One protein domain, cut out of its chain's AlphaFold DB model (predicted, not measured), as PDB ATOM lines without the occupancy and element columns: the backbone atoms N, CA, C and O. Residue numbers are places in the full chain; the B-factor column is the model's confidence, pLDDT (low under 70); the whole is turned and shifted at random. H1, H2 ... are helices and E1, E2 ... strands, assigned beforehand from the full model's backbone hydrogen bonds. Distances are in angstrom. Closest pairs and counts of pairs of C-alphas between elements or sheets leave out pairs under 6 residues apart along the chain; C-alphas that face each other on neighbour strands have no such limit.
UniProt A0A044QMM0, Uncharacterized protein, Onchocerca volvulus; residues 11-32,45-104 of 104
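This is residues 11 to 32 and 45 to 104 of the 104 residues of an uncharacterized protein of Onchocerca volvulus (UniProt A0A044QMM0). A strongly twisted sheet of three strands, E1, E4 and E3, has a short two-strand ladder, E2 with E5, over one face; H2 sits toward one end of the length and H1, with the long link of residues 64 to 77 after it, toward the other, while residues 27 to 32 stick out before a cut. The 82 printed residues run E1 E2 E3 H1 E4 H2 E5, in the class mixed, helices and strands. Both sheets, ordered E1 - E4 - E3 and E2 - E5, are antiparallel. The whole is only just loose, close to compact, with a radius of gyration of the C-alphas of 14.2 A and spans of 42 by 26 by 22 A.

Find C-alpha 11 at (-11.719, 14.195, -28.737); from there E1 runs 16.4 A to residue 16. Next come E2, residues 21 to 24, E3, residues 46 to 50, and H1, residues 58 to 63. E4, residues 78 to 85, covers 22.2 A, and H2, residues 88 to 96, 12.0 A. E5, residues 100 to 103, ends at C-alpha 103 (-1.304, 17.303, -35.297).

In the larger sheet, E4 is the inner strand; look for N 13 and O 81 at 3.0 A toward E1, and N 49 and O 82 at 2.9 A toward E3. Between E2 and E5, N 22 and O 102 are 2.8 A apart. The closest C-alphas of E1 and E5, Cys 15 and Cys 103, are 5.6 A apart. H2 only grazes the larger sheet with residues 90 to 94; H1 is not on it. In H1 and H2 every O i to N i+4 pair is within hydrogen-bond range.

The farthest C-alphas, Asn 30 and Ser 54, are 45.1 A apart. Residues 33 to 44 are cut out, leaving 22.3 A between C-alphas 32 and 45. H1 to E4 is a long link. Confidence is under 70 at residues 27 to 32, 53 to 55, 58 and 65.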
ATOM      1  N   LEU A  11     -13.029  14.758 -28.435       89.09
ATOM      2  CA  LEU A  11     -11.719  14.195 -28.737       89.09
ATOM      3  C   LEU A  11     -10.636  15.140 -28.218       89.09
ATOM      4  O   LEU A  11     -10.523  16.276 -28.668       89.09
ATOM      5  N   LEU A  12      -9.832  14.665 -27.271       89.27
ATOM      6  CA  LEU A  12      -8.691  15.417 -26.757       89.27
ATOM      7  C   LEU A  12      -7.433  15.073 -27.549       89.27
ATOM      8  O   LEU A  12      -7.123  13.896 -27.745       89.27
ATOM      9  N   ILE A  13      -6.684  16.095 -27.951       89.40
ATOM     10  CA  ILE A  13      -5.367  15.935 -28.566       89.40
ATOM     11  C   ILE A  13      -4.404  17.002 -28.066       89.40
ATOM     12  O   ILE A  13      -4.761  18.168 -27.925       89.40
ATOM     13  N   LEU A  14      -3.165  16.594 -27.815       90.05
ATOM     14  CA  LEU A  14      -2.081  17.496 -27.470       90.05
ATOM     15  C   LEU A  14      -1.215  17.737 -28.705       90.05
ATOM     16  O   LEU A  14      -0.614  16.796 -29.226       90.05
ATOM     17  N   CYS A  15      -1.136  18.988 -29.149       90.75
ATOM     18  CA  CYS A  15      -0.255  19.389 -30.239       90.75
ATOM     19  C   CYS A  15       0.843  20.299 -29.708       90.75
ATOM     20  O   CYS A  15       0.596  21.146 -28.860       90.75
ATOM     21  N   CYS A  16       2.071  20.107 -30.185       90.58
ATOM     22  CA  CYS A  16       3.238  20.815 -29.671       90.58
ATOM     23  C   CYS A  16       3.991  21.549 -30.776       90.58
ATOM     24  O   CYS A  16       3.849  21.237 -31.957       90.58
ATOM     25  N   ASN A  17       4.829  22.505 -30.378       91.37
ATOM     26  CA  ASN A  17       5.637  23.354 -31.254       91.37
ATOM     27  C   ASN A  17       4.797  24.157 -32.266       91.37
ATOM     28  O   ASN A  17       5.209  24.334 -33.411       91.37
ATOM     29  N   GLY A  18       3.621  24.632 -31.844       89.96
ATOM     30  CA  GLY A  18       2.684  25.361 -32.705       89.96
ATOM     31  C   GLY A  18       1.917  24.475 -33.690       89.96
ATOM     32  O   GLY A  18       1.299  25.001 -34.615       89.96
ATOM     33  N   GLY A  19       1.972  23.152 -33.517       92.10
ATOM     34  CA  GLY A  19       1.159  22.226 -34.291       92.10
ATOM     35  C   GLY A  19      -0.329  22.437 -34.026       92.10
ATOM     36  O   GLY A  19      -0.735  22.714 -32.898       92.10
ATOM     37  N   ILE A  20      -1.142  22.273 -35.064       92.32
ATOM     38  CA  ILE A  20      -2.598  22.424 -34.982       92.32
ATOM     39  C   ILE A  20      -3.294  21.091 -35.263       92.32
ATOM     40  O   ILE A  20      -2.805  20.305 -36.086       92.32
ATOM     41  N   PRO A  21      -4.437  20.814 -34.615       92.20
ATOM     42  CA  PRO A  21      -5.182  19.592 -34.865       92.20
ATOM     43  C   PRO A  21      -5.768  19.572 -36.282       92.20
ATOM     44  O   PRO A  21      -6.083  20.613 -36.864       92.20
ATOM     45  N   PHE A  22      -5.925  18.374 -36.834       91.91
ATOM     46  CA  PHE A  22      -6.704  18.103 -38.038       91.91
ATOM     47  C   PHE A  22      -7.222  16.661 -38.024       91.91
ATOM     48  O   PHE A  22      -6.637  15.791 -37.374       91.91
ATOM     49  N   ILE A  23      -8.296  16.402 -38.771       90.22
ATOM     50  CA  ILE A  23      -8.819  15.052 -38.971       90.22
ATOM     51  C   ILE A  23      -8.214  14.454 -40.244       90.22
ATOM     52  O   ILE A  23      -8.288  15.023 -41.333       90.22
ATOM     53  N   ASP A  24      -7.603  13.282 -40.103       87.91
ATOM     54  CA  ASP A  24      -7.146  12.446 -41.206       87.91
ATOM     55  C   ASP A  24      -8.186  11.355 -41.463       87.91
ATOM     56  O   ASP A  24      -8.313  10.396 -40.700       87.91
ATOM     57  N   LEU A  25      -8.959  11.506 -42.538       84.57
ATOM     58  CA  LEU A  25      -9.868  10.460 -42.986       84.57
ATOM     59  C   LEU A  25      -9.171   9.573 -44.012       84.57
ATOM     60  O   LEU A  25      -8.890   9.982 -45.143       84.57
ATOM     61  N   HIS A  26      -8.995   8.302 -43.660       74.23
ATOM     62  CA  HIS A  26      -8.586   7.265 -44.597       74.23
ATOM     63  C   HIS A  26      -9.743   6.909 -45.537       74.23
ATOM     64  O   HIS A  26     -10.334   5.833 -45.453       74.23
ATOM     65  N   MET A  27     -10.083   7.804 -46.469       65.54
ATOM     66  CA  MET A  27     -11.035   7.463 -47.520       65.54
ATOM     67  C   MET A  27     -10.478   6.272 -48.302       65.54
ATOM     68  O   MET A  27      -9.403   6.361 -48.905       65.54
ATOM     69  N   ASN A  28     -11.195   5.141 -48.250       57.83
ATOM     70  CA  ASN A  28     -10.802   3.895 -48.901       57.83
ATOM     71  C   ASN A  28     -10.297   4.181 -50.319       57.83
ATOM     72  O   ASN A  28     -11.019   4.694 -51.174       57.83
ATOM     73  N   SER A  29      -9.028   3.844 -50.543       50.59
ATOM     74  CA  SER A  29      -8.213   4.255 -51.691       50.59
ATOM     75  C   SER A  29      -8.702   3.825 -53.083       50.59
ATOM     76  O   SER A  29      -8.046   4.152 -54.069       50.59
ATOM     77  N   ASN A  30      -9.877   3.205 -53.210       52.78
ATOM     78  CA  ASN A  30     -10.489   2.885 -54.503       52.78
ATOM     79  C   ASN A  30     -10.802   4.131 -55.359       52.78
ATOM     80  O   ASN A  30     -11.042   4.002 -56.554       52.78
ATOM     81  N   LEU A  31     -10.770   5.340 -54.787       51.55
ATOM     82  CA  LEU A  31     -10.881   6.603 -55.534       51.55
ATOM     83  C   LEU A  31      -9.546   7.356 -55.688       51.55
ATOM     84  O   LEU A  31      -9.477   8.341 -56.428       51.55
ATOM     85  N   ARG A  32      -8.465   6.878 -55.051       47.50
ATOM     86  CA  ARG A  32      -7.143   7.535 -55.064       47.50
ATOM     87  C   ARG A  32      -6.456   7.464 -56.429       47.50
ATOM     88  O   ARG A  32      -5.542   8.243 -56.683       47.50
ATOM     89  N   ASP A  45     -17.419  18.793 -40.443       88.41
ATOM     90  CA  ASP A  45     -17.340  20.088 -39.773       88.41
ATOM     91  C   ASP A  45     -17.046  19.892 -38.277       88.41
ATOM     92  O   ASP A  45     -17.848  19.365 -37.503       88.41
ATOM     93  N   TRP A  46     -15.891  20.368 -37.819       91.64
ATOM     94  CA  TRP A  46     -15.474  20.274 -36.418       91.64
ATOM     95  C   TRP A  46     -14.826  21.563 -35.931       91.64
ATOM     96  O   TRP A  46     -14.321  22.384 -36.699       91.64
ATOM     97  N   ILE A  47     -14.821  21.728 -34.613       91.49
ATOM     98  CA  ILE A  47     -14.171  22.844 -33.931       91.49
ATOM     99  C   ILE A  47     -13.186  22.263 -32.930       91.49
ATOM    100  O   ILE A  47     -13.546  21.390 -32.145       91.49
ATOM    101  N   ALA A  48     -11.954  22.770 -32.938       92.03
ATOM    102  CA  ALA A  48     -10.992  22.528 -31.873       92.03
ATOM    103  C   ALA A  48     -10.838  23.793 -31.034       92.03
ATOM    104  O   ALA A  48     -10.457  24.849 -31.542       92.03
ATOM    105  N   VAL A  49     -11.128  23.671 -29.744       91.21
ATOM    106  CA  VAL A  49     -10.915  24.735 -28.769       91.21
ATOM    107  C   VAL A  49      -9.658  24.414 -27.985       91.21
ATOM    108  O   VAL A  49      -9.519  23.310 -27.460       91.21
ATOM    109  N   ASP A  50      -8.754  25.382 -27.892       88.50
ATOM    110  CA  ASP A  50      -7.632  25.285 -26.972       88.50
ATOM    111  C   ASP A  50      -8.146  25.330 -25.525       88.50
ATOM    112  O   ASP A  50      -8.787  26.288 -25.087       88.50
ATOM    113  N   THR A  51      -7.892  24.251 -24.797       82.50
ATOM    114  CA  THR A  51      -8.255  24.065 -23.389       82.50
ATOM    115  C   THR A  51      -7.057  24.180 -22.456       82.50
ATOM    116  O   THR A  51      -7.224  24.029 -21.246       82.50
ATOM    117  N   SER A  52      -5.863  24.445 -22.995       72.94
ATOM    118  CA  SER A  52      -4.613  24.474 -22.237       72.94
ATOM    119  C   SER A  52      -4.638  25.474 -21.085       72.94
ATOM    120  O   SER A  52      -4.089  25.195 -20.016       72.94
ATOM    121  N   GLY A  53      -5.308  26.618 -21.267       65.10
ATOM    122  CA  GLY A  53      -5.172  27.740 -20.344       65.10
ATOM    123  C   GLY A  53      -3.695  28.106 -20.135       65.10
ATOM    124  O   GLY A  53      -2.791  27.574 -20.771       65.10
ATOM    125  N   SER A  54      -3.403  29.023 -19.220       56.11
ATOM    126  CA  SER A  54      -2.012  29.437 -18.994       56.11
ATOM    127  C   SER A  54      -1.101  28.331 -18.433       56.11
ATOM    128  O   SER A  54       0.104  28.550 -18.362       56.11
ATOM    129  N   GLU A  55      -1.622  27.172 -18.009       64.05
ATOM    130  CA  GLU A  55      -0.829  26.144 -17.326       64.05
ATOM    131  C   GLU A  55      -1.373  24.729 -17.578       64.05
ATOM    132  O   GLU A  55      -2.091  24.161 -16.750       64.05
ATOM    133  N   LEU A  56      -0.969  24.101 -18.687       73.19
ATOM    134  CA  LEU A  56      -1.001  22.641 -18.744       73.19
ATOM    135  C   LEU A  56      -0.121  22.090 -17.621       73.19
ATOM    136  O   LEU A  56       1.086  22.331 -17.576       73.19
ATOM    137  N   ASN A  57      -0.728  21.325 -16.719       74.38
ATOM    138  CA  ASN A  57      -0.009  20.607 -15.678       74.38
ATOM    139  C   ASN A  57       0.201  19.151 -16.110       74.38
ATOM    140  O   ASN A  57      -0.726  18.508 -16.604       74.38
ATOM    141  N   LEU A  58       1.401  18.613 -15.877       69.91
ATOM    142  CA  LEU A  58       1.716  17.202 -16.119       69.91
ATOM    143  C   LEU A  58       0.722  16.267 -15.424       69.91
ATOM    144  O   LEU A  58       0.341  15.265 -16.010       69.91
ATOM    145  N   SER A  59       0.218  16.626 -14.238       72.27
ATOM    146  CA  SER A  59      -0.785  15.814 -13.531       72.27
ATOM    147  C   SER A  59      -2.102  15.658 -14.301       72.27
ATOM    148  O   SER A  59      -2.740  14.610 -14.209       72.27
ATOM    149  N   LEU A  60      -2.507  16.678 -15.066       74.05
ATOM    150  CA  LEU A  60      -3.682  16.611 -15.933       74.05
ATOM    151  C   LEU A  60      -3.400  15.699 -17.125       74.05
ATOM    152  O   LEU A  60      -4.216  14.831 -17.423       74.05
ATOM    153  N   ILE A  61      -2.239  15.845 -17.764       75.30
ATOM    154  CA  ILE A  61      -1.877  15.016 -18.917       75.30
ATOM    155  C   ILE A  61      -1.700  13.548 -18.522       75.30
ATOM    156  O   ILE A  61      -2.244  12.683 -19.196       75.30
ATOM    157  N   ASP A  62      -1.045  13.259 -17.397       70.64
ATOM    158  CA  ASP A  62      -0.865  11.891 -16.894       70.64
ATOM    159  C   ASP A  62      -2.205  11.205 -16.580       70.64
ATOM    160  O   ASP A  62      -2.314   9.980 -16.632       70.64
ATOM    161  N   SER A  63      -3.250  11.982 -16.267       73.21
ATOM    162  CA  SER A  63      -4.605  11.451 -16.076       73.21
ATOM    163  C   SER A  63      -5.318  11.111 -17.392       73.21
ATOM    164  O   SER A  63      -6.254  10.306 -17.400       73.21
ATOM    165  N   LEU A  64      -4.866  11.682 -18.513       74.79
ATOM    166  CA  LEU A  64      -5.376  11.416 -19.853       74.79
ATOM    167  C   LEU A  64      -4.601  10.244 -20.463       74.79
ATOM    168  O   LEU A  64      -3.599  10.422 -21.148       74.79
ATOM    169  N   SER A  65      -5.096   9.024 -20.261       67.63
ATOM    170  CA  SER A  65      -4.456   7.788 -20.747       67.63
ATOM    171  C   SER A  65      -4.204   7.733 -22.262       67.63
ATOM    172  O   SER A  65      -3.428   6.899 -22.725       67.63
ATOM    173  N   THR A  66      -4.854   8.600 -23.039       71.00
ATOM    174  CA  THR A  66      -4.735   8.695 -24.498       71.00
ATOM    175  C   THR A  66      -3.733   9.747 -24.974       71.00
ATOM    176  O   THR A  66      -3.457   9.804 -26.171       71.00
ATOM    177  N   VAL A  67      -3.192  10.583 -24.084       72.74
ATOM    178  CA  VAL A  67      -2.294  11.688 -24.441       72.74
ATOM    179  C   VAL A  67      -0.871  11.350 -24.011       72.74
ATOM    180  O   VAL A  67      -0.601  11.113 -22.840       72.74
ATOM    181  N   HIS A  68       0.062  11.339 -24.966       72.94
ATOM    182  CA  HIS A  68       1.472  11.061 -24.704       72.94
ATOM    183  C   HIS A  68       2.351  12.228 -25.148       72.94
ATOM    184  O   HIS A  68       2.214  12.727 -26.264       72.94
ATOM    185  N   ILE A  69       3.282  12.628 -24.281       73.62
ATOM    186  CA  ILE A  69       4.286  13.654 -24.571       73.62
ATOM    187  C   ILE A  69       5.620  12.951 -24.811       73.62
ATOM    188  O   ILE A  69       6.113  12.286 -23.895       73.62
ATOM    189  N   PRO A  70       6.231  13.097 -25.998       77.24
ATOM    190  CA  PRO A  70       7.593  12.630 -26.221       77.24
ATOM    191  C   PRO A  70       8.561  13.291 -25.230       77.24
ATOM    192  O   PRO A  70       8.442  14.484 -24.953       77.24
ATOM    193  N   ALA A  71       9.540  12.541 -24.719       78.85
ATOM    194  CA  ALA A  71      10.447  13.004 -23.663       78.85
ATOM    195  C   ALA A  71      11.248  14.267 -24.043       78.85
ATOM    196  O   ALA A  71      11.685  15.024 -23.177       78.85
ATOM    197  N   GLU A  72      11.436  14.506 -25.339       84.00
ATOM    198  CA  GLU A  72      12.173  15.643 -25.885       84.00
ATOM    199  C   GLU A  72      11.334  16.932 -25.960       84.00
ATOM    200  O   GLU A  72      11.878  18.009 -26.217       84.00
ATOM    201  N   VAL A  73      10.018  16.846 -25.745       85.06
ATOM    202  CA  VAL A  73       9.089  17.968 -25.895       85.06
ATOM    203  C   VAL A  73       8.719  18.542 -24.531       85.06
ATOM    204  O   VAL A  73       8.273  17.844 -23.624       85.06
ATOM    205  N   LYS A  74       8.878  19.861 -24.382       86.05
ATOM    206  CA  LYS A  74       8.438  20.572 -23.178       86.05
ATOM    207  C   LYS A  74       6.923  20.732 -23.206       86.05
ATOM    208  O   LYS A  74       6.398  21.247 -24.185       86.05
ATOM    209  N   LEU A  75       6.248  20.418 -22.099       84.98
ATOM    210  CA  LEU A  75       4.800  20.626 -21.970       84.98
ATOM    211  C   LEU A  75       4.386  22.086 -22.222       84.98
ATOM    212  O   LEU A  75       3.348  22.333 -22.814       84.98
ATOM    213  N   SER A  76       5.232  23.052 -21.852       86.02
ATOM    214  CA  SER A  76       5.001  24.481 -22.115       86.02
ATOM    215  C   SER A  76       5.043  24.870 -23.598       86.02
ATOM    216  O   SER A  76       4.821  26.028 -23.926       86.02
ATOM    217  N   ALA A  77       5.453  23.955 -24.477       88.77
ATOM    218  CA  ALA A  77       5.423  24.128 -25.924       88.77
ATOM    219  C   ALA A  77       4.241  23.376 -26.551       88.77
ATOM    220  O   ALA A  77       4.233  23.190 -27.765       88.77
ATOM    221  N   CYS A  78       3.305  22.892 -25.735       89.38
ATOM    222  CA  CYS A  78       2.149  22.132 -26.160       89.38
ATOM    223  C   CYS A  78       0.856  22.830 -25.765       89.38
ATOM    224  O   CYS A  78       0.783  23.453 -24.710       89.38
ATOM    225  N   ASP A  79      -0.164  22.603 -26.578       89.47
ATOM    226  CA  ASP A  79      -1.523  23.070 -26.383       89.47
ATOM    227  C   ASP A  79      -2.453  21.849 -26.408       89.47
ATOM    228  O   ASP A  79      -2.306  20.942 -27.240       89.47
ATOM    229  N   LEU A  80      -3.390  21.790 -25.459       90.03
ATOM    230  CA  LEU A  80      -4.376  20.716 -25.369       90.03
ATOM    231  C   LEU A  80      -5.659  21.183 -26.036       90.03
ATOM    232  O   LEU A  80      -6.358  22.053 -25.520       90.03
ATOM    233  N   PHE A  81      -6.007  20.555 -27.145       90.79
ATOM    234  CA  PHE A  81      -7.223  20.846 -27.878       90.79
ATOM    235  C   PHE A  81      -8.335  19.884 -27.484       90.79
ATOM    236  O   PHE A  81      -8.131  18.671 -27.415       90.79
ATOM    237  N   ASN A  82      -9.528  20.436 -27.281       89.89
ATOM    238  CA  ASN A  82     -10.772  19.685 -27.234       89.89
ATOM    239  C   ASN A  82     -11.500  19.875 -28.561       89.89
ATOM    240  O   ASN A  82     -11.929  20.984 -28.886       89.89
ATOM    241  N   LEU A  83     -11.589  18.793 -29.326       92.07
ATOM    242  CA  LEU A  83     -12.308  18.743 -30.582       92.07
ATOM    243  C   LEU A  83     -13.733  18.248 -30.353       92.07
ATOM    244  O   LEU A  83     -13.957  17.224 -29.704       92.07
ATOM    245  N   THR A  84     -14.676  18.966 -30.952       91.95
ATOM    246  CA  THR A  84     -16.092  18.606 -31.027       91.95
ATOM    247  C   THR A  84     -16.573  18.660 -32.466       91.95
ATOM    248  O   THR A  84     -16.265  19.617 -33.182       91.95
ATOM    249  N   PHE A  85     -17.365  17.670 -32.866       91.90
ATOM    250  CA  PHE A  85     -18.093  17.703 -34.131       91.90
ATOM    251  C   PHE A  85     -19.263  18.689 -34.064       91.90
ATOM    252  O   PHE A  85     -19.840  18.903 -32.993       91.90
ATOM    253  N   SER A  86     -19.579  19.315 -35.197       88.57
ATOM    254  CA  SER A  86     -20.658  20.304 -35.294       88.57
ATOM    255  C   SER A  86     -22.032  19.647 -35.201       88.57
ATOM    256  O   SER A  86     -22.944  20.205 -34.584       88.57
ATOM    257  N   ASP A  87     -22.167  18.449 -35.769       88.44
ATOM    258  CA  ASP A  87     -23.346  17.606 -35.640       88.44
ATOM    259  C   ASP A  87     -23.000  16.109 -35.501       88.44
ATOM    260  O   ASP A  87     -21.840  15.695 -35.456       88.44
ATOM    261  N   ILE A  88     -24.043  15.289 -35.362       89.43
ATOM    262  CA  ILE A  88     -23.921  13.837 -35.167       89.43
ATOM    263  C   ILE A  88     -23.509  13.150 -36.475       89.43
ATOM    264  O   ILE A  88     -22.852  12.115 -36.449       89.43
ATOM    265  N   GLN A  89     -23.895  13.704 -37.625       89.72
ATOM    266  CA  GLN A  89     -23.587  13.147 -38.937       89.72
ATOM    267  C   GLN A  89     -22.085  13.230 -39.230       89.72
ATOM    268  O   GLN A  89     -21.522  12.279 -39.778       89.72
ATOM    269  N   ASP A  90     -21.434  14.320 -38.827       89.83
ATOM    270  CA  ASP A  90     -19.981  14.486 -38.884       89.83
ATOM    271  C   ASP A  90     -19.257  13.463 -38.001       89.83
ATOM    272  O   ASP A  90     -18.308  12.808 -38.441       89.83
ATOM    273  N   GLU A  91     -19.742  13.268 -36.771       90.95
ATOM    274  CA  GLU A  91     -19.200  12.274 -35.840       90.95
ATOM    275  C   GLU A  91     -19.349  10.843 -36.390       90.95
ATOM    276  O   GLU A  91     -18.394  10.059 -36.398       90.95
ATOM    277  N   GLU A  92     -20.525  10.503 -36.926       90.17
ATOM    278  CA  GLU A  92     -20.773   9.214 -37.576       90.17
ATOM    279  C   GLU A  92     -19.875   9.012 -38.800       90.17
ATOM    280  O   GLU A  92     -19.395   7.899 -39.050       90.17
ATOM    281  N   LEU A  93     -19.630  10.069 -39.583       88.61
ATOM    282  CA  LEU A  93     -18.746  10.011 -40.742       88.61
ATOM    283  C   LEU A  93     -17.297   9.761 -40.317       88.61
ATOM    284  O   LEU A  93     -16.623   8.930 -40.941       88.61
ATOM    285  N   PHE A  94     -16.835  10.429 -39.261       89.39
ATOM    286  CA  PHE A  94     -15.532  10.190 -38.652       89.39
ATOM    287  C   PHE A  94     -15.390   8.725 -38.218       89.39
ATOM    288  O   PHE A  94     -14.467   8.035 -38.664       89.39
ATOM    289  N   ASP A  95     -16.344   8.202 -37.446       89.79
ATOM    290  CA  ASP A  95     -16.288   6.830 -36.930       89.79
ATOM    291  C   ASP A  95     -16.371   5.782 -38.046       89.79
ATOM    292  O   ASP A  95     -15.590   4.824 -38.085       89.79
ATOM    293  N   LYS A  96     -17.261   5.988 -39.022       89.19
ATOM    294  CA  LYS A  96     -17.424   5.098 -40.178       89.19
ATOM    295  C   LYS A  96     -16.156   4.991 -41.020       89.19
ATOM    296  O   LYS A  96     -15.858   3.911 -41.538       89.19
ATOM    297  N   ASN A  97     -15.428   6.093 -41.186       87.84
ATOM    298  CA  ASN A  97     -14.193   6.126 -41.970       87.84
ATOM    299  C   ASN A  97     -12.941   5.844 -41.134       87.84
ATOM    300  O   ASN A  97     -11.844   5.882 -41.689       87.84
ATOM    301  N   LYS A  98     -13.094   5.529 -39.837       88.13
ATOM    302  CA  LYS A  98     -11.979   5.372 -38.893       88.13
ATOM    303  C   LYS A  98     -11.042   6.580 -38.942       88.13
ATOM    304  O   LYS A  98      -9.835   6.421 -39.110       88.13
ATOM    305  N   GLY A  99     -11.625   7.775 -38.884       87.60
ATOM    306  CA  GLY A  99     -10.863   9.010 -38.858       87.60
ATOM    307  C   GLY A  99      -9.866   9.022 -37.706       87.60
ATOM    308  O   GLY A  99     -10.116   8.465 -36.636       87.60
ATOM    309  N   GLU A 100      -8.727   9.663 -37.927       89.03
ATOM    310  CA  GLU A 100      -7.699   9.841 -36.911       89.03
ATOM    311  C   GLU A 100      -7.511  11.330 -36.637       89.03
ATOM    312  O   GLU A 100      -7.329  12.124 -37.556       89.03
ATOM    313  N   LEU A 101      -7.532  11.715 -35.362       89.41
ATOM    314  CA  LEU A 101      -7.177  13.067 -34.949       89.41
ATOM    315  C   LEU A 101      -5.652  13.161 -34.824       89.41
ATOM    316  O   LEU A 101      -5.038  12.383 -34.091       89.41
ATOM    317  N   LYS A 102      -5.041  14.091 -35.560       90.28
ATOM    318  CA  LYS A 102      -3.583  14.264 -35.650       90.28
ATOM    319  C   LYS A 102      -3.191  15.730 -35.517       90.28
ATOM    320  O   LYS A 102      -4.021  16.618 -35.672       90.28
ATOM    321  N   CYS A 103      -1.907  15.972 -35.273       91.12
ATOM    322  CA  CYS A 103      -1.304  17.303 -35.297       91.12
ATOM    323  C   CYS A 103      -0.482  17.485 -36.576       91.12
ATOM    324  O   CYS A 103       0.194  16.546 -37.006       91.12
ATOM    325  N   ARG A 104      -0.520  18.683 -37.162       89.09
ATOM    326  CA  ARG A 104       0.315  19.089 -38.303       89.09
ATOM    327  C   ARG A 104       1.019  20.410 -38.048       89.09
ATOM    328  O   ARG A 104       0.463  21.211 -37.262       89.09
TER     329      ARG A 104